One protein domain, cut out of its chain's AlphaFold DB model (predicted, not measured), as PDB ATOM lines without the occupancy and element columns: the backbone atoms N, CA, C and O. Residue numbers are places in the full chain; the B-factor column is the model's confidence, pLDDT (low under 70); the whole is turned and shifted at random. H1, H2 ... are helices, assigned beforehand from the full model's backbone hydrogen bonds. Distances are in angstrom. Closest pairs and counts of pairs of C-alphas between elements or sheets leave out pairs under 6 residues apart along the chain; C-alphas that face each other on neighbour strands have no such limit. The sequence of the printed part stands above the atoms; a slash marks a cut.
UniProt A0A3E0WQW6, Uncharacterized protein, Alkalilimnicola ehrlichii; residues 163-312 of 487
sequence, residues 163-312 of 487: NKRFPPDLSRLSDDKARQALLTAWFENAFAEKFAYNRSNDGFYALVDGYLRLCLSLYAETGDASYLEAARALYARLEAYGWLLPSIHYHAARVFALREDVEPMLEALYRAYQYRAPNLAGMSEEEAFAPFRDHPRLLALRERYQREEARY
ATOM      1  N   ASN A 163     -32.193 -35.454  52.492       59.28
ATOM      2  CA  ASN A 163     -33.489 -35.908  53.016       59.28
ATOM      3  C   ASN A 163     -34.494 -34.766  53.247       59.28
ATOM      4  O   ASN A 163     -35.638 -35.006  53.645       59.28
ATOM      5  N   LYS A 164     -34.097 -33.508  53.011       68.00
ATOM      6  CA  LYS A 164     -34.998 -32.365  53.183       68.00
ATOM      7  C   LYS A 164     -36.064 -32.363  52.095       68.00
ATOM      8  O   LYS A 164     -35.760 -32.217  50.914       68.00
ATOM      9  N   ARG A 165     -37.330 -32.452  52.507       70.81
ATOM     10  CA  ARG A 165     -38.485 -32.296  51.606       70.81
ATOM     11  C   ARG A 165     -38.603 -30.882  51.043       70.81
ATOM     12  O   ARG A 165     -39.149 -30.712  49.961       70.81
ATOM     13  N   PHE A 166     -38.081 -29.886  51.750       74.19
ATOM     14  CA  PHE A 166     -38.073 -28.498  51.301       74.19
ATOM     15  C   PHE A 166     -36.855 -28.198  50.424       74.19
ATOM     16  O   PHE A 166     -35.773 -28.731  50.700       74.19
ATOM     17  N   PRO A 167     -37.005 -27.324  49.413       78.69
ATOM     18  CA  PRO A 167     -35.876 -26.789  48.670       78.69
ATOM     19  C   PRO A 167     -34.811 -26.168  49.585       78.69
ATOM     20  O   PRO A 167     -35.151 -25.574  50.613       78.69
ATOM     21  N   PRO A 168     -33.521 -26.267  49.227       80.12
ATOM     22  CA  PRO A 168     -32.458 -25.595  49.962       80.12
ATOM     23  C   PRO A 168     -32.593 -24.064  49.879       80.12
ATOM     24  O   PRO A 168     -33.009 -23.521  48.857       80.12
ATOM     25  N   ASP A 169     -32.181 -23.359  50.938       79.44
ATOM     26  CA  ASP A 169     -32.085 -21.894  50.934       79.44
ATOM     27  C   ASP A 169     -30.916 -21.441  50.044       79.44
ATOM     28  O   ASP A 169     -29.745 -21.561  50.411       79.44
ATOM     29  N   LEU A 170     -31.246 -20.918  48.862       80.12
ATOM     30  CA  LEU A 170     -30.270 -20.443  47.877       80.12
ATOM     31  C   LEU A 170     -29.784 -19.013  48.143       80.12
ATOM     32  O   LEU A 170     -28.790 -18.596  47.548       80.12
ATOM     33  N   SER A 171     -30.452 -18.256  49.023       77.38
ATOM     34  CA  SER A 171     -30.164 -16.828  49.246       77.38
ATOM     35  C   SER A 171     -28.760 -16.577  49.803       77.38
ATOM     36  O   SER A 171     -28.177 -15.518  49.585       77.38
ATOM     37  N   ARG A 172     -28.198 -17.576  50.492       74.25
ATOM     38  CA  ARG A 172     -26.880 -17.520  51.137       74.25
ATOM     39  C   ARG A 172     -25.726 -17.896  50.216       74.25
ATOM     40  O   ARG A 172     -24.570 -17.708  50.585       74.25
ATOM     41  N   LEU A 173     -26.022 -18.451  49.046       78.50
ATOM     42  CA  LEU A 173     -25.018 -18.793  48.048       78.50
ATOM     43  C   LEU A 173     -24.953 -17.652  47.043       78.50
ATOM     44  O   LEU A 173     -25.975 -17.317  46.460       78.50
ATOM     45  N   SER A 174     -23.783 -17.049  46.839       79.88
ATOM     46  CA  SER A 174     -23.565 -16.064  45.768       79.88
ATOM     47  C   SER A 174     -23.020 -16.691  44.483       79.88
ATOM     48  O   SER A 174     -23.068 -16.052  43.441       79.88
ATOM     49  N   ASP A 175     -22.494 -17.915  44.564       90.31
ATOM     50  CA  ASP A 175     -21.929 -18.653  43.435       90.31
ATOM     51  C   ASP A 175     -22.991 -19.531  42.761       90.31
ATOM     52  O   ASP A 175     -23.572 -20.430  43.380       90.31
ATOM     53  N   ASP A 176     -23.214 -19.282  41.476       91.69
ATOM     54  CA  ASP A 176     -24.184 -19.994  40.652       91.69
ATOM     55  C   ASP A 176     -23.803 -21.463  40.425       91.69
ATOM     56  O   ASP A 176     -24.694 -22.318  40.395       91.69
ATOM     57  N   LYS A 177     -22.506 -21.808  40.399       93.00
ATOM     58  CA  LYS A 177     -22.065 -23.214  40.335       93.00
ATOM     59  C   LYS A 177     -22.425 -23.963  41.612       93.00
ATOM     60  O   LYS A 177     -22.979 -25.061  41.552       93.00
ATOM     61  N   ALA A 178     -22.175 -23.355  42.772       90.44
ATOM     62  CA  ALA A 178     -22.565 -23.925  44.058       90.44
ATOM     63  C   ALA A 178     -24.091 -24.089  44.179       90.44
ATOM     64  O   ALA A 178     -24.560 -25.125  44.655       90.44
ATOM     65  N   ARG A 179     -24.874 -23.105  43.710       92.31
ATOM     66  CA  ARG A 179     -26.344 -23.209  43.653       92.31
ATOM     67  C   ARG A 179     -26.791 -24.370  42.766       92.31
ATOM     68  O   ARG A 179     -27.633 -25.160  43.190       92.31
ATOM     69  N   GLN A 180     -26.222 -24.498  41.566       94.62
ATOM     70  CA  GLN A 180     -26.582 -25.557  40.623       94.62
ATOM     71  C   GLN A 180     -26.247 -26.943  41.182       94.62
ATOM     72  O   GLN A 180     -27.096 -27.835  41.133       94.62
ATOM     73  N   ALA A 181     -25.065 -27.119  41.777       92.06
ATOM     74  CA  ALA A 181     -24.656 -28.389  42.370       92.06
ATOM     75  C   ALA A 181     -25.578 -28.796  43.532       92.06
ATOM     76  O   ALA A 181     -26.025 -29.942  43.606       92.06
ATOM     77  N   LEU A 182     -25.926 -27.843  44.405       90.12
ATOM     78  CA  LEU A 182     -26.831 -28.084  45.528       90.12
ATOM     79  C   LEU A 182     -28.242 -28.467  45.060       90.12
ATOM     80  O   LEU A 182     -28.838 -29.396  45.605       90.12
ATOM     81  N   LEU A 183     -28.770 -27.783  44.041       92.56
ATOM     82  CA  LEU A 183     -30.070 -28.121  43.462       92.56
ATOM     83  C   LEU A 183     -30.059 -29.473  42.756       92.56
ATOM     84  O   LEU A 183     -31.005 -30.235  42.919       92.56
ATOM     85  N   THR A 184     -28.988 -29.801  42.031       93.19
ATOM     86  CA  THR A 184     -28.827 -31.111  41.379       93.19
ATOM     87  C   THR A 184     -28.889 -32.228  42.413       93.19
ATOM     88  O   THR A 184     -29.748 -33.101  42.322       93.19
ATOM     89  N   ALA A 185     -28.077 -32.135  43.472       90.31
ATOM     90  CA  ALA A 185     -28.091 -33.108  44.562       90.31
ATOM     91  C   ALA A 185     -29.472 -33.207  45.236       90.31
ATOM     92  O   ALA A 185     -29.934 -34.298  45.585       90.31
ATOM     93  N   TRP A 186     -30.164 -32.073  45.396       89.94
ATOM     94  CA  TRP A 186     -31.505 -32.053  45.967       89.94
ATOM     95  C   TRP A 186     -32.547 -32.720  45.059       89.94
ATOM     96  O   TRP A 186     -33.371 -33.479  45.566       89.94
ATOM     97  N   PHE A 187     -32.512 -32.495  43.744       91.44
ATOM     98  CA  PHE A 187     -33.426 -33.141  42.799       91.44
ATOM     99  C   PHE A 187     -33.117 -34.629  42.583       91.44
ATOM    100  O   PHE A 187     -34.028 -35.405  42.292       91.44
ATOM    101  N   GLU A 188     -31.862 -35.057  42.700       89.50
ATOM    102  CA  GLU A 188     -31.477 -36.458  42.503       89.50
ATOM    103  C   GLU A 188     -31.873 -37.343  43.688       89.50
ATOM    104  O   GLU A 188     -32.396 -38.442  43.490       89.50
ATOM    105  N   ASN A 189     -31.704 -36.861  44.922       84.00
ATOM    106  CA  ASN A 189     -32.038 -37.651  46.103       84.00
ATOM    107  C   ASN A 189     -33.555 -37.670  46.375       84.00
ATOM    108  O   ASN A 189     -34.171 -36.611  46.478       84.00
ATOM    109  N   ALA A 190     -34.146 -38.862  46.531       84.00
ATOM    110  CA  ALA A 190     -35.536 -39.068  46.972       84.00
ATOM    111  C   ALA A 190     -36.585 -38.227  46.211       84.00
ATOM    112  O   ALA A 190     -37.576 -37.763  46.775       84.00
ATOM    113  N   PHE A 191     -36.379 -38.024  44.907       90.31
ATOM    114  CA  PHE A 191     -37.234 -37.158  44.092       90.31
ATOM    115  C   PHE A 191     -38.718 -37.499  44.166       90.31
ATOM    116  O   PHE A 191     -39.522 -36.584  44.221       90.31
ATOM    117  N   ALA A 192     -39.093 -38.783  44.160       89.75
ATOM    118  CA  ALA A 192     -40.499 -39.179  44.188       89.75
ATOM    119  C   ALA A 192     -41.206 -38.640  45.443       89.75
ATOM    120  O   ALA A 192     -42.301 -38.095  45.349       89.75
ATOM    121  N   GLU A 193     -40.542 -38.705  46.601       85.31
ATOM    122  CA  GLU A 193     -41.064 -38.175  47.863       85.31
ATOM    123  C   GLU A 193     -41.103 -36.644  47.864       85.31
ATOM    124  O   GLU A 193     -42.100 -36.042  48.263       85.31
ATOM    125  N   LYS A 194     -40.035 -35.997  47.377       87.56
ATOM    126  CA  LYS A 194     -39.967 -34.531  47.263       87.56
ATOM    127  C   LYS A 194     -41.018 -33.995  46.301       87.56
ATOM    128  O   LYS A 194     -41.663 -32.996  46.605       87.56
ATOM    129  N   PHE A 195     -41.216 -34.663  45.173       91.19
ATOM    130  CA  PHE A 195     -42.244 -34.334  44.201       91.19
ATOM    131  C   PHE A 195     -43.633 -34.518  44.810       91.19
ATOM    132  O   PHE A 195     -44.416 -33.577  44.798       91.19
ATOM    133  N   ALA A 196     -43.920 -35.668  45.429       88.19
ATOM    134  CA  ALA A 196     -45.207 -35.910  46.079       88.19
ATOM    135  C   ALA A 196     -45.543 -34.843  47.138       88.19
ATOM    136  O   ALA A 196     -46.700 -34.434  47.234       88.19
ATOM    137  N   TYR A 197     -44.533 -34.365  47.876       85.62
ATOM    138  CA  TYR A 197     -44.671 -33.304  48.873       85.62
ATOM    139  C   TYR A 197     -44.871 -31.906  48.262       85.62
ATOM    140  O   TYR A 197     -45.650 -31.114  48.783       85.62
ATOM    141  N   ASN A 198     -44.173 -31.585  47.166       88.62
ATOM    142  CA  ASN A 198     -44.122 -30.227  46.611       88.62
ATOM    143  C   ASN A 198     -44.967 -30.007  45.345       88.62
ATOM    144  O   ASN A 198     -45.076 -28.871  44.895       88.62
ATOM    145  N   ARG A 199     -45.570 -31.041  44.750       91.12
ATOM    146  CA  ARG A 199     -46.335 -30.935  43.488       91.12
ATOM    147  C   ARG A 199     -47.530 -29.978  43.544       91.12
ATOM    148  O   ARG A 199     -47.974 -29.520  42.504       91.12
ATOM    149  N   SER A 200     -48.016 -29.637  44.737       90.19
ATOM    150  CA  SER A 200     -49.065 -28.623  44.937       90.19
ATOM    151  C   SER A 200     -48.509 -27.242  45.327       90.19
ATOM    152  O   SER A 200     -49.219 -26.441  45.932       90.19
ATOM    153  N   ASN A 201     -47.228 -26.963  45.054       87.06
ATOM    154  CA  ASN A 201     -46.543 -25.724  45.428       87.06
ATOM    155  C   ASN A 201     -45.945 -25.019  44.200       87.06
ATOM    156  O   ASN A 201     -45.043 -25.527  43.541       87.06
ATOM    157  N   ASP A 202     -46.370 -23.784  43.954       87.25
ATOM    158  CA  ASP A 202     -45.892 -22.952  42.839       87.25
ATOM    159  C   ASP A 202     -44.390 -22.694  42.881       87.25
ATOM    160  O   ASP A 202     -43.721 -22.665  41.846       87.25
ATOM    161  N   GLY A 203     -43.851 -22.543  44.092       90.00
ATOM    162  CA  GLY A 203     -42.427 -22.344  44.312       90.00
ATOM    163  C   GLY A 203     -41.591 -23.512  43.794       90.00
ATOM    164  O   GLY A 203     -40.458 -23.300  43.373       90.00
ATOM    165  N   PHE A 204     -42.144 -24.727  43.752       93.06
ATOM    166  CA  PHE A 204     -41.455 -25.894  43.206       93.06
ATOM    167  C   PHE A 204     -41.287 -25.805  41.689       93.06
ATOM    168  O   PHE A 204     -40.178 -25.974  41.188       93.06
ATOM    169  N   TYR A 205     -42.343 -25.469  40.947       95.00
ATOM    170  CA  TYR A 205     -42.245 -25.300  39.493       95.00
ATOM    171  C   TYR A 205     -41.378 -24.093  39.122       95.00
ATOM    172  O   TYR A 205     -40.567 -24.181  38.200       95.00
ATOM    173  N   ALA A 206     -41.460 -23.002  39.890       94.25
ATOM    174  CA  ALA A 206     -40.562 -21.858  39.737       94.25
ATOM    175  C   ALA A 206     -39.091 -22.230  40.001       94.25
ATOM    176  O   ALA A 206     -38.200 -21.737  39.309       94.25
ATOM    177  N   LEU A 207     -38.827 -23.123  40.962       94.31
ATOM    178  CA  LEU A 207     -37.488 -23.647  41.235       94.31
ATOM    179  C   LEU A 207     -36.962 -24.498  40.076       94.31
ATOM    180  O   LEU A 207     -35.799 -24.366  39.708       94.31
ATOM    181  N   VAL A 208     -37.809 -25.346  39.489       96.56
ATOM    182  CA  VAL A 208     -37.464 -26.163  38.312       96.56
ATOM    183  C   VAL A 208     -37.116 -25.266  37.128       96.56
ATOM    184  O   VAL A 208     -36.064 -25.425  36.513       96.56
ATOM    185  N   ASP A 209     -37.959 -24.276  36.843       96.12
ATOM    186  CA  ASP A 209     -37.716 -23.288  35.793       96.12
ATOM    187  C   ASP A 209     -36.432 -22.474  36.038       96.12
ATOM    188  O   ASP A 209     -35.637 -22.251  35.123       96.12
ATOM    189  N   GLY A 210     -36.195 -22.067  37.289       95.44
ATOM    190  CA  GLY A 210     -34.965 -21.403  37.712       95.44
ATOM    191  C   GLY A 210     -33.726 -22.283  37.533       95.44
ATOM    192  O   GLY A 210     -32.703 -21.798  37.059       95.44
ATOM    193  N   TYR A 211     -33.822 -23.579  37.837       97.12
ATOM    194  CA  TYR A 211     -32.739 -24.541  37.636       97.12
ATOM    195  C   TYR A 211     -32.388 -24.719  36.153       97.12
ATOM    196  O   TYR A 211     -31.211 -24.684  35.800       97.12
ATOM    197  N   LEU A 212     -33.386 -24.836  35.266       97.69
ATOM    198  CA  LEU A 212     -33.140 -24.915  33.820       97.69
ATOM    199  C   LEU A 212     -32.415 -23.663  33.305       97.69
ATOM    200  O   LEU A 212     -31.438 -23.774  32.566       97.69
ATOM    201  N   ARG A 213     -32.847 -22.470  33.737       96.00
ATOM    202  CA  ARG A 213     -32.175 -21.203  33.402       96.00
ATOM    203  C   ARG A 213     -30.750 -21.133  33.940       96.00
ATOM    204  O   ARG A 213     -29.861 -20.686  33.224       96.00
ATOM    205  N   LEU A 214     -30.532 -21.594  35.168       96.88
ATOM    206  CA  LEU A 214     -29.212 -21.631  35.791       96.88
ATOM    207  C   LEU A 214     -28.246 -22.518  34.994       96.88
ATOM    208  O   LEU A 214     -27.137 -22.090  34.688       96.88
ATOM    209  N   CYS A 215     -28.682 -23.712  34.584       98.00
ATOM    210  CA  CYS A 215     -27.889 -24.596  33.729       98.00
ATOM    211  C   CYS A 215     -27.577 -23.970  32.360       98.00
ATOM    212  O   CYS A 215     -26.450 -24.081  31.886       98.00
ATOM    213  N   LEU A 216     -28.547 -23.288  31.736       96.94
ATOM    214  CA  LEU A 216     -28.331 -22.563  30.477       96.94
ATOM    215  C   LEU A 216     -27.296 -21.436  30.637       96.94
ATOM    216  O   LEU A 216     -26.418 -21.301  29.788       96.94
ATOM    217  N   SER A 217     -27.371 -20.662  31.726       96.31
ATOM    218  CA  SER A 217     -26.414 -19.585  32.023       96.31
ATOM    219  C   SER A 217     -25.002 -20.130  32.229       96.31
ATOM    220  O   SER A 217     -24.057 -19.673  31.595       96.31
ATOM    221  N   LEU A 218     -24.861 -21.170  33.057       97.44
ATOM    222  CA  LEU A 218     -23.566 -21.795  33.325       97.44
ATOM    223  C   LEU A 218     -22.962 -22.433  32.069       97.44
ATOM    224  O   LEU A 218     -21.751 -22.343  31.867       97.44
ATOM    225  N   TYR A 219     -23.781 -23.033  31.200       97.50
ATOM    226  CA  TYR A 219     -23.317 -23.508  29.897       97.50
ATOM    227  C   TYR A 219     -22.821 -22.352  29.021       97.50
ATOM    228  O   TYR A 219     -21.726 -22.447  28.477       97.50
ATOM    229  N   ALA A 220     -23.568 -21.248  28.924       95.75
ATOM    230  CA  ALA A 220     -23.150 -20.085  28.140       95.75
ATOM    231  C   ALA A 220     -21.818 -19.486  28.635       95.75
ATOM    232  O   ALA A 220     -20.998 -19.050  27.831       95.75
ATOM    233  N   GLU A 221     -21.572 -19.507  29.948       95.94
ATOM    234  CA  GLU A 221     -20.331 -19.005  30.552       95.94
ATOM    235  C   GLU A 221     -19.131 -19.950  30.393       95.94
ATOM    236  O   GLU A 221     -17.990 -19.493  30.319       95.94
ATOM    237  N   THR A 222     -19.358 -21.267  30.399       96.38
ATOM    238  CA  THR A 222     -18.276 -22.264  30.534       96.38
ATOM    239  C   THR A 222     -18.087 -23.177  29.326       96.38
ATOM    240  O   THR A 222     -17.020 -23.769  29.184       96.38
ATOM    241  N   GLY A 223     -19.106 -23.327  28.480       95.44
ATOM    242  CA  GLY A 223     -19.165 -24.324  27.410       95.44
ATOM    243  C   GLY A 223     -19.315 -25.775  27.892       95.44
ATOM    244  O   GLY A 223     -19.214 -26.696  27.083       95.44
ATOM    245  N   ASP A 224     -19.530 -26.013  29.191       97.06
ATOM    246  CA  ASP A 224     -19.594 -27.362  29.760       97.06
ATOM    247  C   ASP A 224     -20.971 -28.010  29.535       97.06
ATOM    248  O   ASP A 224     -21.971 -27.664  30.171       97.06
ATOM    249  N   ALA A 225     -21.020 -28.990  28.631       97.00
ATOM    250  CA  ALA A 225     -22.242 -29.699  28.257       97.00
ATOM    251  C   ALA A 225     -22.896 -30.489  29.411       97.00
ATOM    252  O   ALA A 225     -24.069 -30.857  29.298       97.00
ATOM    253  N   SER A 226     -22.194 -30.731  30.526       96.75
ATOM    254  CA  SER A 226     -22.767 -31.418  31.691       96.75
ATOM    255  C   SER A 226     -23.956 -30.664  32.296       96.75
ATOM    256  O   SER A 226     -24.915 -31.297  32.743       96.75
ATOM    257  N   TYR A 227     -23.973 -29.327  32.222       97.88
ATOM    258  CA  TYR A 227     -25.122 -28.528  32.663       97.88
ATOM    259  C   TYR A 227     -26.364 -28.775  31.798       97.88
ATOM    260  O   TYR A 227     -27.480 -28.853  32.320       97.88
ATOM    261  N   LEU A 228     -26.183 -28.956  30.484       97.94
ATOM    262  CA  LEU A 228     -27.281 -29.276  29.567       97.94
ATOM    263  C   LEU A 228     -27.820 -30.690  29.817       97.94
ATOM    264  O   LEU A 228     -29.033 -30.895  29.793       97.94
ATOM    265  N   GLU A 229     -26.947 -31.660  30.109       96.94
ATOM    266  CA  GLU A 229     -27.370 -33.016  30.492       96.94
ATOM    267  C   GLU A 229     -28.163 -33.026  31.802       96.94
ATOM    268  O   GLU A 229     -29.211 -33.668  31.878       96.94
ATOM    269  N   ALA A 230     -27.714 -32.279  32.812       96.38
ATOM    270  CA  ALA A 230     -28.406 -32.189  34.095       96.38
ATOM    271  C   ALA A 230     -29.805 -31.560  33.943       96.38
ATOM    272  O   ALA A 230     -30.795 -32.072  34.473       96.38
ATOM    273  N   ALA A 231     -29.914 -30.493  33.144       97.88
ATOM    274  CA  ALA A 231     -31.191 -29.863  32.816       97.88
ATOM    275  C   ALA A 231     -32.141 -30.821  32.075       97.88
ATOM    276  O   ALA A 231     -33.314 -30.943  32.439       97.88
ATOM    277  N   ARG A 232     -31.626 -31.555  31.079       97.38
ATOM    278  CA  ARG A 232     -32.382 -32.569  30.328       97.38
ATOM    279  C   ARG A 232     -32.892 -33.687  31.237       97.38
ATOM    280  O   ARG A 232     -34.058 -34.070  31.138       97.38
ATOM    281  N   ALA A 233     -32.039 -34.190  32.129       96.56
ATOM    282  CA  ALA A 233     -32.387 -35.253  33.064       96.56
ATOM    283  C   ALA A 233     -33.507 -34.831  34.026       96.56
ATOM    284  O   ALA A 233     -34.425 -35.613  34.272       96.56
ATOM    285  N   LEU A 234     -33.480 -33.592  34.533       96.88
ATOM    286  CA  LEU A 234     -34.571 -33.076  35.360       96.88
ATOM    287  C   LEU A 234     -35.864 -32.897  34.551       96.88
ATOM    288  O   LEU A 234     -36.923 -33.331  35.007       96.88
ATOM    289  N   TYR A 235     -35.784 -32.298  33.357       97.75
ATOM    290  CA  TYR A 235     -36.952 -32.071  32.502       97.75
ATOM    291  C   TYR A 235     -37.688 -33.376  32.186       97.75
ATOM    292  O   TYR A 235     -38.900 -33.436  32.368       97.75
ATOM    293  N   ALA A 236     -36.975 -34.451  31.834       96.38
ATOM    294  CA  ALA A 236     -37.581 -35.750  31.523       96.38
ATOM    295  C   ALA A 236     -38.458 -36.319  32.661       96.38
ATOM    296  O   ALA A 236     -39.362 -37.112  32.418       96.38
ATOM    297  N   ARG A 237     -38.217 -35.912  33.914       95.75
ATOM    298  CA  ARG A 237     -38.980 -36.364  35.093       95.75
ATOM    299  C   ARG A 237     -40.206 -35.503  35.381       95.75
ATOM    300  O   ARG A 237     -41.098 -35.937  36.103       95.75
ATOM    301  N   LEU A 238     -40.220 -34.275  34.871       95.75
ATOM    302  CA  LEU A 238     -41.239 -33.256  35.139       95.75
ATOM    303  C   LEU A 238     -41.997 -32.824  33.887       95.75
ATOM    304  O   LEU A 238     -42.880 -31.978  33.966       95.75
ATOM    305  N   GLU A 239     -41.675 -33.417  32.745       96.00
ATOM    306  CA  GLU A 239     -42.203 -33.067  31.436       96.00
ATOM    307  C   GLU A 239     -43.739 -33.061  31.402       96.00
ATOM    308  O   GLU A 239     -44.332 -32.105  30.906       96.00
ATOM    309  N   ALA A 240     -44.386 -34.066  32.002       95.56
ATOM    310  CA  ALA A 240     -45.848 -34.150  32.088       95.56
ATOM    311  C   ALA A 240     -46.489 -33.029  32.933       95.56
ATOM    312  O   ALA A 240     -47.682 -32.775  32.818       95.56
ATOM    313  N   TYR A 241     -45.703 -32.344  33.766       96.25
ATOM    314  CA  TYR A 241     -46.150 -31.277  34.664       96.25
ATOM    315  C   TYR A 241     -45.700 -29.884  34.206       96.25
ATOM    316  O   TYR A 241     -46.021 -28.890  34.856       96.25
ATOM    317  N   GLY A 242     -44.964 -29.782  33.093       95.19
ATOM    318  CA  GLY A 242     -44.448 -28.508  32.591       95.19
ATOM    319  C   GLY A 242     -45.545 -27.514  32.188       95.19
ATOM    320  O   GLY A 242     -45.291 -26.314  32.170       95.19
ATOM    321  N   TRP A 243     -46.781 -27.969  31.960       95.56
ATOM    322  CA  TRP A 243     -47.937 -27.102  31.706       95.56
ATOM    323  C   TRP A 243     -48.333 -26.231  32.913       95.56
ATOM    324  O   TRP A 243     -48.971 -25.194  32.730       95.56
ATOM    325  N   LEU A 244     -47.929 -26.603  34.135       95.19
ATOM    326  CA  LEU A 244     -48.170 -25.814  35.353       95.19
ATOM    327  C   LEU A 244     -47.315 -24.543  35.402       95.19
ATOM    328  O   LEU A 244     -47.704 -23.555  36.026       95.19
ATOM    329  N   LEU A 245     -46.167 -24.560  34.720       95.56
ATOM    330  CA  LEU A 245     -45.353 -23.383  34.444       95.56
ATOM    331  C   LEU A 245     -44.746 -23.517  33.036       95.56
ATOM    332  O   LEU A 245     -43.623 -24.003  32.890       95.56
ATOM    333  N   PRO A 246     -45.466 -23.079  31.987       94.75
ATOM    334  CA  PRO A 246     -45.134 -23.371  30.587       94.75
ATOM    335  C   PRO A 246     -43.738 -22.920  30.124       94.75
ATOM    336  O   PRO A 246     -43.210 -23.442  29.139       94.75
ATOM    337  N   SER A 247     -43.102 -21.978  30.832       95.25
ATOM    338  CA  SER A 247     -41.709 -21.589  30.577       95.25
ATOM    339  C   SER A 247     -40.715 -22.737  30.782       95.25
ATOM    340  O   SER A 247     -39.659 -22.722  30.157       95.25
ATOM    341  N   ILE A 248     -41.069 -23.769  31.557       97.00
ATOM    342  CA  ILE A 248     -40.282 -25.002  31.693       97.00
ATOM    343  C   ILE A 248     -40.054 -25.640  30.319       97.00
ATOM    344  O   ILE A 248     -38.919 -25.981  29.987       97.00
ATOM    345  N   HIS A 249     -41.094 -25.744  29.486       97.19
ATOM    346  CA  HIS A 249     -40.959 -26.280  28.129       97.19
ATOM    347  C   HIS A 249     -40.126 -25.362  27.228       97.19
ATOM    348  O   HIS A 249     -39.306 -25.848  26.454       97.19
ATOM    349  N   TYR A 250     -40.266 -24.038  27.366       96.06
ATOM    350  CA  TYR A 250     -39.445 -23.079  26.617       96.06
ATOM    351  C   TYR A 250     -37.953 -23.208  26.964       96.06
ATOM    352  O   TYR A 250     -37.103 -23.272  26.077       96.06
ATOM    353  N   HIS A 251     -37.609 -23.300  28.250       96.62
ATOM    354  CA  HIS A 251     -36.223 -23.487  28.677       96.62
ATOM    355  C   HIS A 251     -35.688 -24.877  28.313       96.62
ATOM    356  O   HIS A 251     -34.539 -24.984  27.888       96.62
ATOM    357  N   ALA A 252     -36.512 -25.927  28.384       97.44
ATOM    358  CA  ALA A 252     -36.143 -27.255  27.900       97.44
ATOM    359  C   ALA A 252     -35.856 -27.260  26.390       97.44
ATOM    360  O   ALA A 252     -34.860 -27.835  25.959       97.44
ATOM    361  N   ALA A 253     -36.655 -26.552  25.587       96.94
ATOM    362  CA  ALA A 253     -36.384 -26.392  24.163       96.94
ATOM    363  C   ALA A 253     -35.019 -25.748  23.902       96.94
ATOM    364  O   ALA A 253     -34.284 -26.215  23.037       96.94
ATOM    365  N   ARG A 254     -34.637 -24.720  24.669       96.56
ATOM    366  CA  ARG A 254     -33.303 -24.105  24.560       96.56
ATOM    367  C   ARG A 254     -32.188 -25.087  24.910       96.56
ATOM    368  O   ARG A 254     -31.171 -25.104  24.224       96.56
ATOM    369  N   VAL A 255     -32.386 -25.920  25.935       97.50
ATOM    370  CA  VAL A 255     -31.443 -26.995  26.284       97.50
ATOM    371  C   VAL A 255     -31.270 -27.949  25.104       97.50
ATOM    372  O   VAL A 255     -30.138 -28.232  24.730       97.50
ATOM    373  N   PHE A 256     -32.358 -28.403  24.479       97.81
ATOM    374  CA  PHE A 256     -32.286 -29.286  23.312       97.81
ATOM    375  C   PHE A 256     -31.666 -28.609  22.083       97.81
ATOM    376  O   PHE A 256     -30.873 -29.232  21.386       97.81
ATOM    377  N   ALA A 257     -31.955 -27.327  21.849       96.19
ATOM    378  CA  ALA A 257     -31.385 -26.568  20.739       96.19
ATOM    379  C   ALA A 257     -29.855 -26.460  20.835       96.19
ATOM    380  O   ALA A 257     -29.156 -26.751  19.869       96.19
ATOM    381  N   LEU A 258     -29.328 -26.126  22.021       96.62
ATOM    382  CA  LEU A 258     -27.882 -26.038  22.281       96.62
ATOM    383  C   LEU A 258     -27.165 -27.393  22.215       96.62
ATOM    384  O   LEU A 258     -25.942 -27.446  22.129       96.62
ATOM    385  N   ARG A 259     -27.923 -28.489  22.272       95.62
ATOM    386  CA  ARG A 259     -27.430 -29.858  22.092       95.62
ATOM    387  C   ARG A 259     -27.598 -30.383  20.670       95.62
ATOM    388  O   ARG A 259     -27.207 -31.514  20.410       95.62
ATOM    389  N   GLU A 260     -28.207 -29.598  19.784       95.31
ATOM    390  CA  GLU A 260     -28.579 -29.999  18.423       95.31
ATOM    391  C   GLU A 260     -29.595 -31.164  18.363       95.31
ATOM    392  O   GLU A 260     -29.764 -31.820  17.335       95.31
ATOM    393  N   ASP A 261     -30.354 -31.373  19.445       96.00
ATOM    394  CA  ASP A 261     -31.438 -32.354  19.540       96.00
ATOM    395  C   ASP A 261     -32.728 -31.776  18.907       96.00
ATOM    396  O   ASP A 261     -33.645 -31.327  19.600       96.00
ATOM    397  N   VAL A 262     -32.800 -31.761  17.568       94.88
ATOM    398  CA  VAL A 262     -33.839 -31.034  16.797       94.88
ATOM    399  C   VAL A 262     -35.272 -31.456  17.134       94.88
ATOM    400  O   VAL A 262     -36.119 -30.604  17.394       94.88
ATOM    401  N   GLU A 263     -35.570 -32.755  17.128       95.94
ATOM    402  CA  GLU A 263     -36.940 -33.235  17.361       95.94
ATOM    403  C   GLU A 263     -37.421 -32.936  18.795       95.94
ATOM    404  O   GLU A 263     -38.455 -32.281  18.938       95.94
ATOM    405  N   PRO A 264     -36.670 -33.280  19.866       97.31
ATOM    406  CA  PRO A 264     -37.025 -32.876  21.229       97.31
ATOM    407  C   PRO A 264     -37.167 -31.361  21.419       97.31
ATOM    408  O   PRO A 264     -38.063 -30.915  22.136       97.31
ATOM    409  N   MET A 265     -36.319 -30.558  20.764       96.81
ATOM    410  CA  MET A 265     -36.441 -29.100  20.780       96.81
ATOM    411  C   MET A 265     -37.790 -28.651  20.209       96.81
ATOM    412  O   MET A 265     -38.483 -27.850  20.841       96.81
ATOM    413  N   LEU A 266     -38.170 -29.151  19.027       95.56
ATOM    414  CA  LEU A 266     -39.439 -28.793  18.394       95.56
ATOM    415  C   LEU A 266     -40.620 -29.221  19.261       95.56
ATOM    416  O   LEU A 266     -41.500 -28.402  19.503       95.56
ATOM    417  N   GLU A 267     -40.626 -30.452  19.773       96.56
ATOM    418  CA  GLU A 267     -41.693 -30.941  20.655       96.56
ATOM    419  C   GLU A 267     -41.845 -30.073  21.911       96.56
ATOM    420  O   GLU A 267     -42.958 -29.695  22.284       96.56
ATOM    421  N   ALA A 268     -40.733 -29.677  22.535       96.69
ATOM    422  CA  ALA A 268     -40.758 -28.776  23.679       96.69
ATOM    423  C   ALA A 268     -41.285 -27.373  23.306       96.69
ATOM    424  O   ALA A 268     -42.085 -26.809  24.053       96.69
ATOM    425  N   LEU A 269     -40.928 -26.823  22.138       95.44
ATOM    426  CA  LEU A 269     -41.491 -25.553  21.653       95.44
ATOM    427  C   LEU A 269     -42.990 -25.646  21.350       95.44
ATOM    428  O   LEU A 269     -43.737 -24.732  21.700       95.44
ATOM    429  N   TYR A 270     -43.444 -26.743  20.741       95.50
ATOM    430  CA  TYR A 270     -44.867 -26.976  20.489       95.50
ATOM    431  C   TYR A 270     -45.654 -27.043  21.800       95.50
ATOM    432  O   TYR A 270     -46.694 -26.398  21.908       95.50
ATOM    433  N   ARG A 271     -45.129 -27.713  22.831       96.31
ATOM    434  CA  ARG A 271     -45.761 -27.736  24.160       96.31
ATOM    435  C   ARG A 271     -45.752 -26.375  24.837       96.31
ATOM    436  O   ARG A 271     -46.773 -25.955  25.372       96.31
ATOM    437  N   ALA A 272     -44.638 -25.646  24.767       95.94
ATOM    438  CA  ALA A 272     -44.571 -24.275  25.268       95.94
ATOM    439  C   ALA A 272     -45.648 -23.394  24.611       95.94
ATOM    440  O   ALA A 272     -46.305 -22.613  25.292       95.94
ATOM    441  N   TYR A 273     -45.879 -23.564  23.310       95.50
ATOM    442  CA  TYR A 273     -46.942 -22.883  22.578       95.50
ATOM    443  C   TYR A 273     -48.356 -23.324  22.980       95.50
ATOM    444  O   TYR A 273     -49.217 -22.473  23.221       95.50
ATOM    445  N   GLN A 274     -48.606 -24.631  23.065       95.00
ATOM    446  CA  GLN A 274     -49.908 -25.205  23.425       95.00
ATOM    447  C   GLN A 274     -50.339 -24.814  24.841       95.00
ATOM    448  O   GLN A 274     -51.514 -24.526  25.074       95.00
ATOM    449  N   TYR A 275     -49.378 -24.722  25.760       95.62
ATOM    450  CA  TYR A 275     -49.588 -24.294  27.144       95.62
ATOM    451  C   TYR A 275     -49.373 -22.791  27.352       95.62
ATOM    452  O   TYR A 275     -49.332 -22.322  28.480       95.62
ATOM    453  N   ARG A 276     -49.257 -22.005  26.277       94.06
ATOM    454  CA  ARG A 276     -49.271 -20.534  26.327       94.06
ATOM    455  C   ARG A 276     -48.102 -19.885  27.088       94.06
ATOM    456  O   ARG A 276     -48.270 -18.895  27.798       94.06
ATOM    457  N   ALA A 277     -46.882 -20.391  26.909       92.75
ATOM    458  CA  ALA A 277     -45.681 -19.833  27.530       92.75
ATOM    459  C   ALA A 277     -45.447 -18.355  27.151       92.75
ATOM    460  O   ALA A 277     -45.459 -18.031  25.960       92.75
ATOM    461  N   PRO A 278     -45.173 -17.464  28.127       84.06
ATOM    462  CA  PRO A 278     -45.136 -16.013  27.910       84.06
ATOM    463  C   PRO A 278     -43.987 -15.547  27.002       84.06
ATOM    464  O   PRO A 278     -44.117 -14.540  26.316       84.06
ATOM    465  N   ASN A 279     -42.880 -16.290  26.957       77.88
ATOM    466  CA  ASN A 279     -41.666 -15.889  26.236       77.88
ATOM    467  C   ASN A 279     -41.635 -16.353  24.774       77.88
ATOM    468  O   ASN A 279     -40.624 -16.182  24.097       77.88
ATOM    469  N   LEU A 280     -42.719 -16.948  24.265       85.31
ATOM    470  CA  LEU A 280     -42.696 -17.555  22.936       85.31
ATOM    471  C   LEU A 280     -42.558 -16.524  21.803       85.31
ATOM    472  O   LEU A 280     -41.960 -16.835  20.777       85.31
ATOM    473  N   ALA A 281     -43.025 -15.287  21.998       81.06
ATOM    474  CA  ALA A 281     -42.829 -14.202  21.031       81.06
ATOM    475  C   ALA A 281     -41.344 -14.000  20.668       81.06
ATOM    476  O   ALA A 281     -41.013 -13.766  19.508       81.06
ATOM    477  N   GLY A 282     -40.452 -14.149  21.655       77.38
ATOM    478  CA  GLY A 282     -39.009 -13.956  21.508       77.38
ATOM    479  C   GLY A 282     -38.270 -15.118  20.839       77.38
ATOM    480  O   GLY A 282     -37.086 -14.985  20.543       77.38
ATOM    481  N   MET A 283     -38.934 -16.243  20.534       81.06
ATOM    482  CA  MET A 283     -38.253 -17.450  20.034       81.06
ATOM    483  C   MET A 283     -37.475 -17.233  18.724       81.06
ATOM    484  O   MET A 283     -36.556 -17.981  18.419       81.06
ATOM    485  N   SER A 284     -37.838 -16.221  17.929       71.56
ATOM    486  CA  SER A 284     -37.150 -15.916  16.661       71.56
ATOM    487  C   SER A 284     -35.832 -15.156  16.845       71.56
ATOM    488  O   SER A 284     -34.991 -15.158  15.944       71.56
ATOM    489  N   GLU A 285     -35.680 -14.486  17.986       81.44
ATOM    490  CA  GLU A 285     -34.538 -13.631  18.320       81.44
ATOM    491  C   GLU A 285     -33.534 -14.350  19.230       81.44
ATOM    492  O   GLU A 285     -32.384 -13.930  19.334       81.44
ATOM    493  N   GLU A 286     -33.947 -15.456  19.850       86.56
ATOM    494  CA  GLU A 286     -33.115 -16.226  20.765       86.56
ATOM    495  C   GLU A 286     -31.942 -16.899  20.033       86.56
ATOM    496  O   GLU A 286     -32.122 -17.693  19.105       86.56
ATOM    497  N   GLU A 287     -30.724 -16.632  20.507       88.38
ATOM    498  CA  GLU A 287     -29.484 -17.159  19.927       88.38
ATOM    499  C   GLU A 287     -29.461 -18.694  19.884       88.38
ATOM    500  O   GLU A 287     -29.032 -19.279  18.890       88.38
ATOM    501  N   ALA A 288     -30.020 -19.349  20.908       90.19
ATOM    502  CA  ALA A 288     -30.107 -20.806  20.979       90.19
ATOM    503  C   ALA A 288     -30.851 -21.425  19.781       90.19
ATOM    504  O   ALA A 288     -30.538 -22.542  19.383       90.19
ATOM    505  N   PHE A 289     -31.812 -20.710  19.183       92.06
ATOM    506  CA  PHE A 289     -32.588 -21.200  18.040       92.06
ATOM    507  C   PHE A 289     -32.049 -20.720  16.686       92.06
ATOM    508  O   PHE A 289     -32.579 -21.119  15.647       92.06
ATOM    509  N   ALA A 290     -30.990 -19.901  16.661       91.81
ATOM    510  CA  ALA A 290     -30.421 -19.361  15.429       91.81
ATOM    511  C   ALA A 290     -30.061 -20.436  14.379       91.81
ATOM    512  O   ALA A 290     -30.390 -20.216  13.209       91.81
ATOM    513  N   PRO A 291     -29.495 -21.611  14.744       92.75
ATOM    514  CA  PRO A 291     -29.211 -22.680  13.778       92.75
ATOM    515  C   PRO A 291     -30.460 -23.268  13.102       92.75
ATOM    516  O   PRO A 291     -30.365 -23.849  12.025       92.75
ATOM    517  N   PHE A 292     -31.637 -23.110  13.714       92.06
ATOM    518  CA  PHE A 292     -32.894 -23.728  13.281       92.06
ATOM    519  C   PHE A 292     -33.883 -22.723  12.687       92.06
ATOM    520  O   PHE A 292     -35.029 -23.082  12.423       92.06
ATOM    521  N   ARG A 293     -33.466 -21.469  12.470       88.88
ATOM    522  CA  ARG A 293     -34.347 -20.367  12.046       88.88
ATOM    523  C   ARG A 293     -35.158 -20.683  10.784       88.88
ATOM    524  O   ARG A 293     -36.322 -20.299  10.706       88.88
ATOM    525  N   ASP A 294     -34.558 -21.409   9.844       91.00
ATOM    526  CA  ASP A 294     -35.183 -21.779   8.569       91.00
ATOM    527  C   ASP A 294     -35.856 -23.162   8.608       91.00
ATOM    528  O   ASP A 294     -36.331 -23.666   7.589       91.00
ATOM    529  N   HIS A 295     -35.922 -23.803   9.781       94.25
ATOM    530  CA  HIS A 295     -36.560 -25.103   9.925       94.25
ATOM    531  C   HIS A 295     -38.079 -24.986   9.678       94.25
ATOM    532  O   HIS A 295     -38.752 -24.213  10.372       94.25
ATOM    533  N   PRO A 296     -38.679 -25.790   8.773       94.44
ATOM    534  CA  PRO A 296     -40.083 -25.632   8.376       94.44
ATOM    535  C   PRO A 296     -41.075 -25.673   9.543       94.44
ATOM    536  O   PRO A 296     -42.001 -24.867   9.610       94.44
ATOM    537  N   ARG A 297     -40.859 -26.576  10.511       93.94
ATOM    538  CA  ARG A 297     -41.729 -26.693  11.697       93.94
ATOM    539  C   ARG A 297     -41.637 -25.485  12.634       93.94
ATOM    540  O   ARG A 297     -42.628 -25.199  13.301       93.94
ATOM    541  N   LEU A 298     -40.494 -24.794  12.683       91.25
ATOM    542  CA  LEU A 298     -40.316 -23.593  13.505       91.25
ATOM    543  C   LEU A 298     -40.968 -22.377  12.836       91.25
ATOM    544  O   LEU A 298     -41.668 -21.612  13.497       91.25
ATOM    545  N   LEU A 299     -40.812 -22.244  11.514       91.56
ATOM    546  CA  LEU A 299     -41.506 -21.226  10.719       91.56
ATOM    547  C   LEU A 299     -43.030 -21.362  10.846       91.56
ATOM    548  O   LEU A 299     -43.704 -20.382  11.161       91.56
ATOM    549  N   ALA A 300     -43.557 -22.582  10.706       92.12
ATOM    550  CA  ALA A 300     -44.983 -22.858  10.868       92.12
ATOM    551  C   ALA A 300     -45.490 -22.516  12.281       92.12
ATOM    552  O   ALA A 300     -46.557 -21.915  12.426       92.12
ATOM    553  N   LEU A 301     -44.717 -22.846  13.325       92.25
ATOM    554  CA  LEU A 301     -45.055 -22.492  14.706       92.25
ATOM    555  C   LEU A 301     -45.104 -20.970  14.903       92.25
ATOM    556  O   LEU A 301     -46.025 -20.461  15.540       92.25
ATOM    557  N   ARG A 302     -44.158 -20.233  14.310       90.38
ATOM    558  CA  ARG A 302     -44.123 -18.763  14.354       90.38
ATOM    559  C   ARG A 302     -45.340 -18.134  13.696       90.38
ATOM    560  O   ARG A 302     -45.985 -17.276  14.292       90.38
ATOM    561  N   GLU A 303     -45.671 -18.576  12.490       90.69
ATOM    562  CA  GLU A 303     -46.852 -18.099  11.767       90.69
ATOM    563  C   GLU A 303     -48.146 -18.434  12.512       90.69
ATOM    564  O   GLU A 303     -49.115 -17.673  12.466       90.69
ATOM    565  N   ARG A 304     -48.188 -19.579  13.200       90.25
ATOM    566  CA  ARG A 304     -49.333 -19.954  14.031       90.25
ATOM    567  C   ARG A 304     -49.443 -19.064  15.271       90.25
ATOM    568  O   ARG A 304     -50.529 -18.570  15.555       90.25
ATOM    569  N   TYR A 305     -48.332 -18.796  15.959       91.06
ATOM    570  CA  TYR A 305     -48.297 -17.871  17.093       91.06
ATOM    571  C   TYR A 305     -48.792 -16.475  16.711       91.06
ATOM    572  O   TYR A 305     -49.697 -15.961  17.357       91.06
ATOM    573  N   GLN A 306     -48.284 -15.906  15.617       89.44
ATOM    574  CA  GLN A 306     -48.690 -14.578  15.143       89.44
ATOM    575  C   GLN A 306     -50.187 -14.497  14.809       89.44
ATOM    576  O   GLN A 306     -50.829 -13.485  15.073       89.44
ATOM    577  N   ARG A 307     -50.770 -15.568  14.255       89.00
ATOM    578  CA  ARG A 307     -52.213 -15.632  13.961       89.00
ATOM    579  C   ARG A 307     -53.079 -15.759  15.214       89.00
ATOM    580  O   ARG A 307     -54.206 -15.270  15.223       89.00
ATOM    581  N   GLU A 308     -52.577 -16.425  16.249       88.25
ATOM    582  CA  GLU A 308     -53.329 -16.734  17.472       88.25
ATOM    583  C   GLU A 308     -52.978 -15.832  18.668       88.25
ATOM    584  O   GLU A 308     -53.554 -16.002  19.742       88.25
ATOM    585  N   GLU A 309     -52.084 -14.851  18.509       86.62
ATOM    586  CA  GLU A 309     -51.558 -14.006  19.594       86.62
ATOM    587  C   GLU A 309     -52.670 -13.374  20.450       86.62
ATOM    588  O   GLU A 309     -52.658 -13.466  21.678       86.62
ATOM    589  N   ALA A 310     -53.710 -12.826  19.810       86.69
ATOM    590  CA  ALA A 310     -54.849 -12.213  20.498       86.69
ATOM    591  C   ALA A 310     -55.628 -13.193  21.404       86.69
ATOM    592  O   ALA A 310     -56.333 -12.777  22.328       86.69
ATOM    593  N   ARG A 311     -55.514 -14.498  21.141       87.62
ATOM    594  CA  ARG A 311     -56.171 -15.582  21.884       87.62
ATOM    595  C   ARG A 311     -55.198 -16.377  22.746       87.62
ATOM    596  O   ARG A 311     -55.604 -17.337  23.391       87.62
ATOM    597  N   TYR A 312     -53.940 -15.962  22.825       89.81
ATOM    598  CA  TYR A 312     -52.897 -16.718  23.506       89.81
ATOM    599  C   TYR A 312     -53.111 -16.819  25.026       89.81
ATOM    600  O   TYR A 312     -52.560 -17.697  25.668       89.81
TER     601      TYR A 312
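This is residues 163 to 312 of the 487 residues of an uncharacterized protein of Alkalilimnicola ehrlichii (UniProt A0A3E0WQW6). Helices follow one another along the longest axis: H3, H4 and H5 make an up-and-down bundle in the middle, each running against the one before it, with H6 beside H5 and H9 beyond H6 at one end, while H1 and H2 lie at the other end, steeply tilted to H3 at 50 and 51 degrees. The short helices H7 and H8 pack on H5. The printed part has 150 residues with nine named helices, H1 to H9 in order, and no named strand: the class is all helix. It is compact, with a radius of gyration of the C-alphas of 15.7 A and spans of 47 by 34 by 24 A.

Start at Asn 163; residues 163 to 175 hold no named element. Find C-alpha 176 at (-24.184, -19.994, 40.652), where H1 begins; it runs to residue 188, 18.1 A. H2 is residues 191 to 198. H3, the longest, runs from C-alpha 202 at (-45.892, -22.952, 42.839) to residue 222, 30.2 A. H4, residues 226 to 244, covers 26.3 A, with a kink of 78 degrees near residue 238. Then come H5, residues 247 to 258, 16.7 A, H6, residues 262 to 274, 18.3 A, H7, residues 278 to 284, and H8, residues 287 to 292. H9, residues 296 to 311, covers 23.3 A, has a kink of 31 degrees near residue 305 and ends at C-alpha 311, (-56.171, -15.582, 21.884).

Begin at H5, the hub, which touches five helices. H4 and H5 form a helical hairpin at a shallow tilt of 32 degrees, their closest C-alphas, Gly 242 and Ile 248, 5.5 A apart. H3 and H4 form another, at 27 degrees, with Cys 215 and Tyr 227 closest at 4.9 A. H5 and H6 form a third, at 19 degrees, with Ala 253 and Met 265 closest at 4.3 A. With residues 254 to 258 alone H5 touches H8, at Arg 254 and Ala 288, 5.8 A; with 247 to 250 alone it touches H7, at Ser 247 and Pro 278, 7.1 A. H9 touches H6 at Leu 266 and Leu 298, 7.2 A. At the other end H1 touches residues 211 to 218 of H3 alone, at a steep tilt of 50 degrees, with Gln 180 and Leu 214 closest at 6.8 A. H2 is close to H3 but not clearly touching: C-alphas 198 and 204 are 6.1 A apart. H1 and H9 are apart. Every O i to N i+4 pair is within hydrogen-bond range in H1, H2, H3, H5 and H6; in H4 10 of 15 are, in H9 10 of 12, in H7 0 of 3 with 2 of 4 O i to N i+3 pairs, and in H8 0 of 2 with 2 of 3.

The two C-alphas farthest apart, Asn 163 and Arg 307, are 47.8 A from each other. The printed part has no cut, and the eight links between helices are tight. The mean pLDDT of the printed part is 91.4; look for low confidence, under 70, at residues 163 to 164.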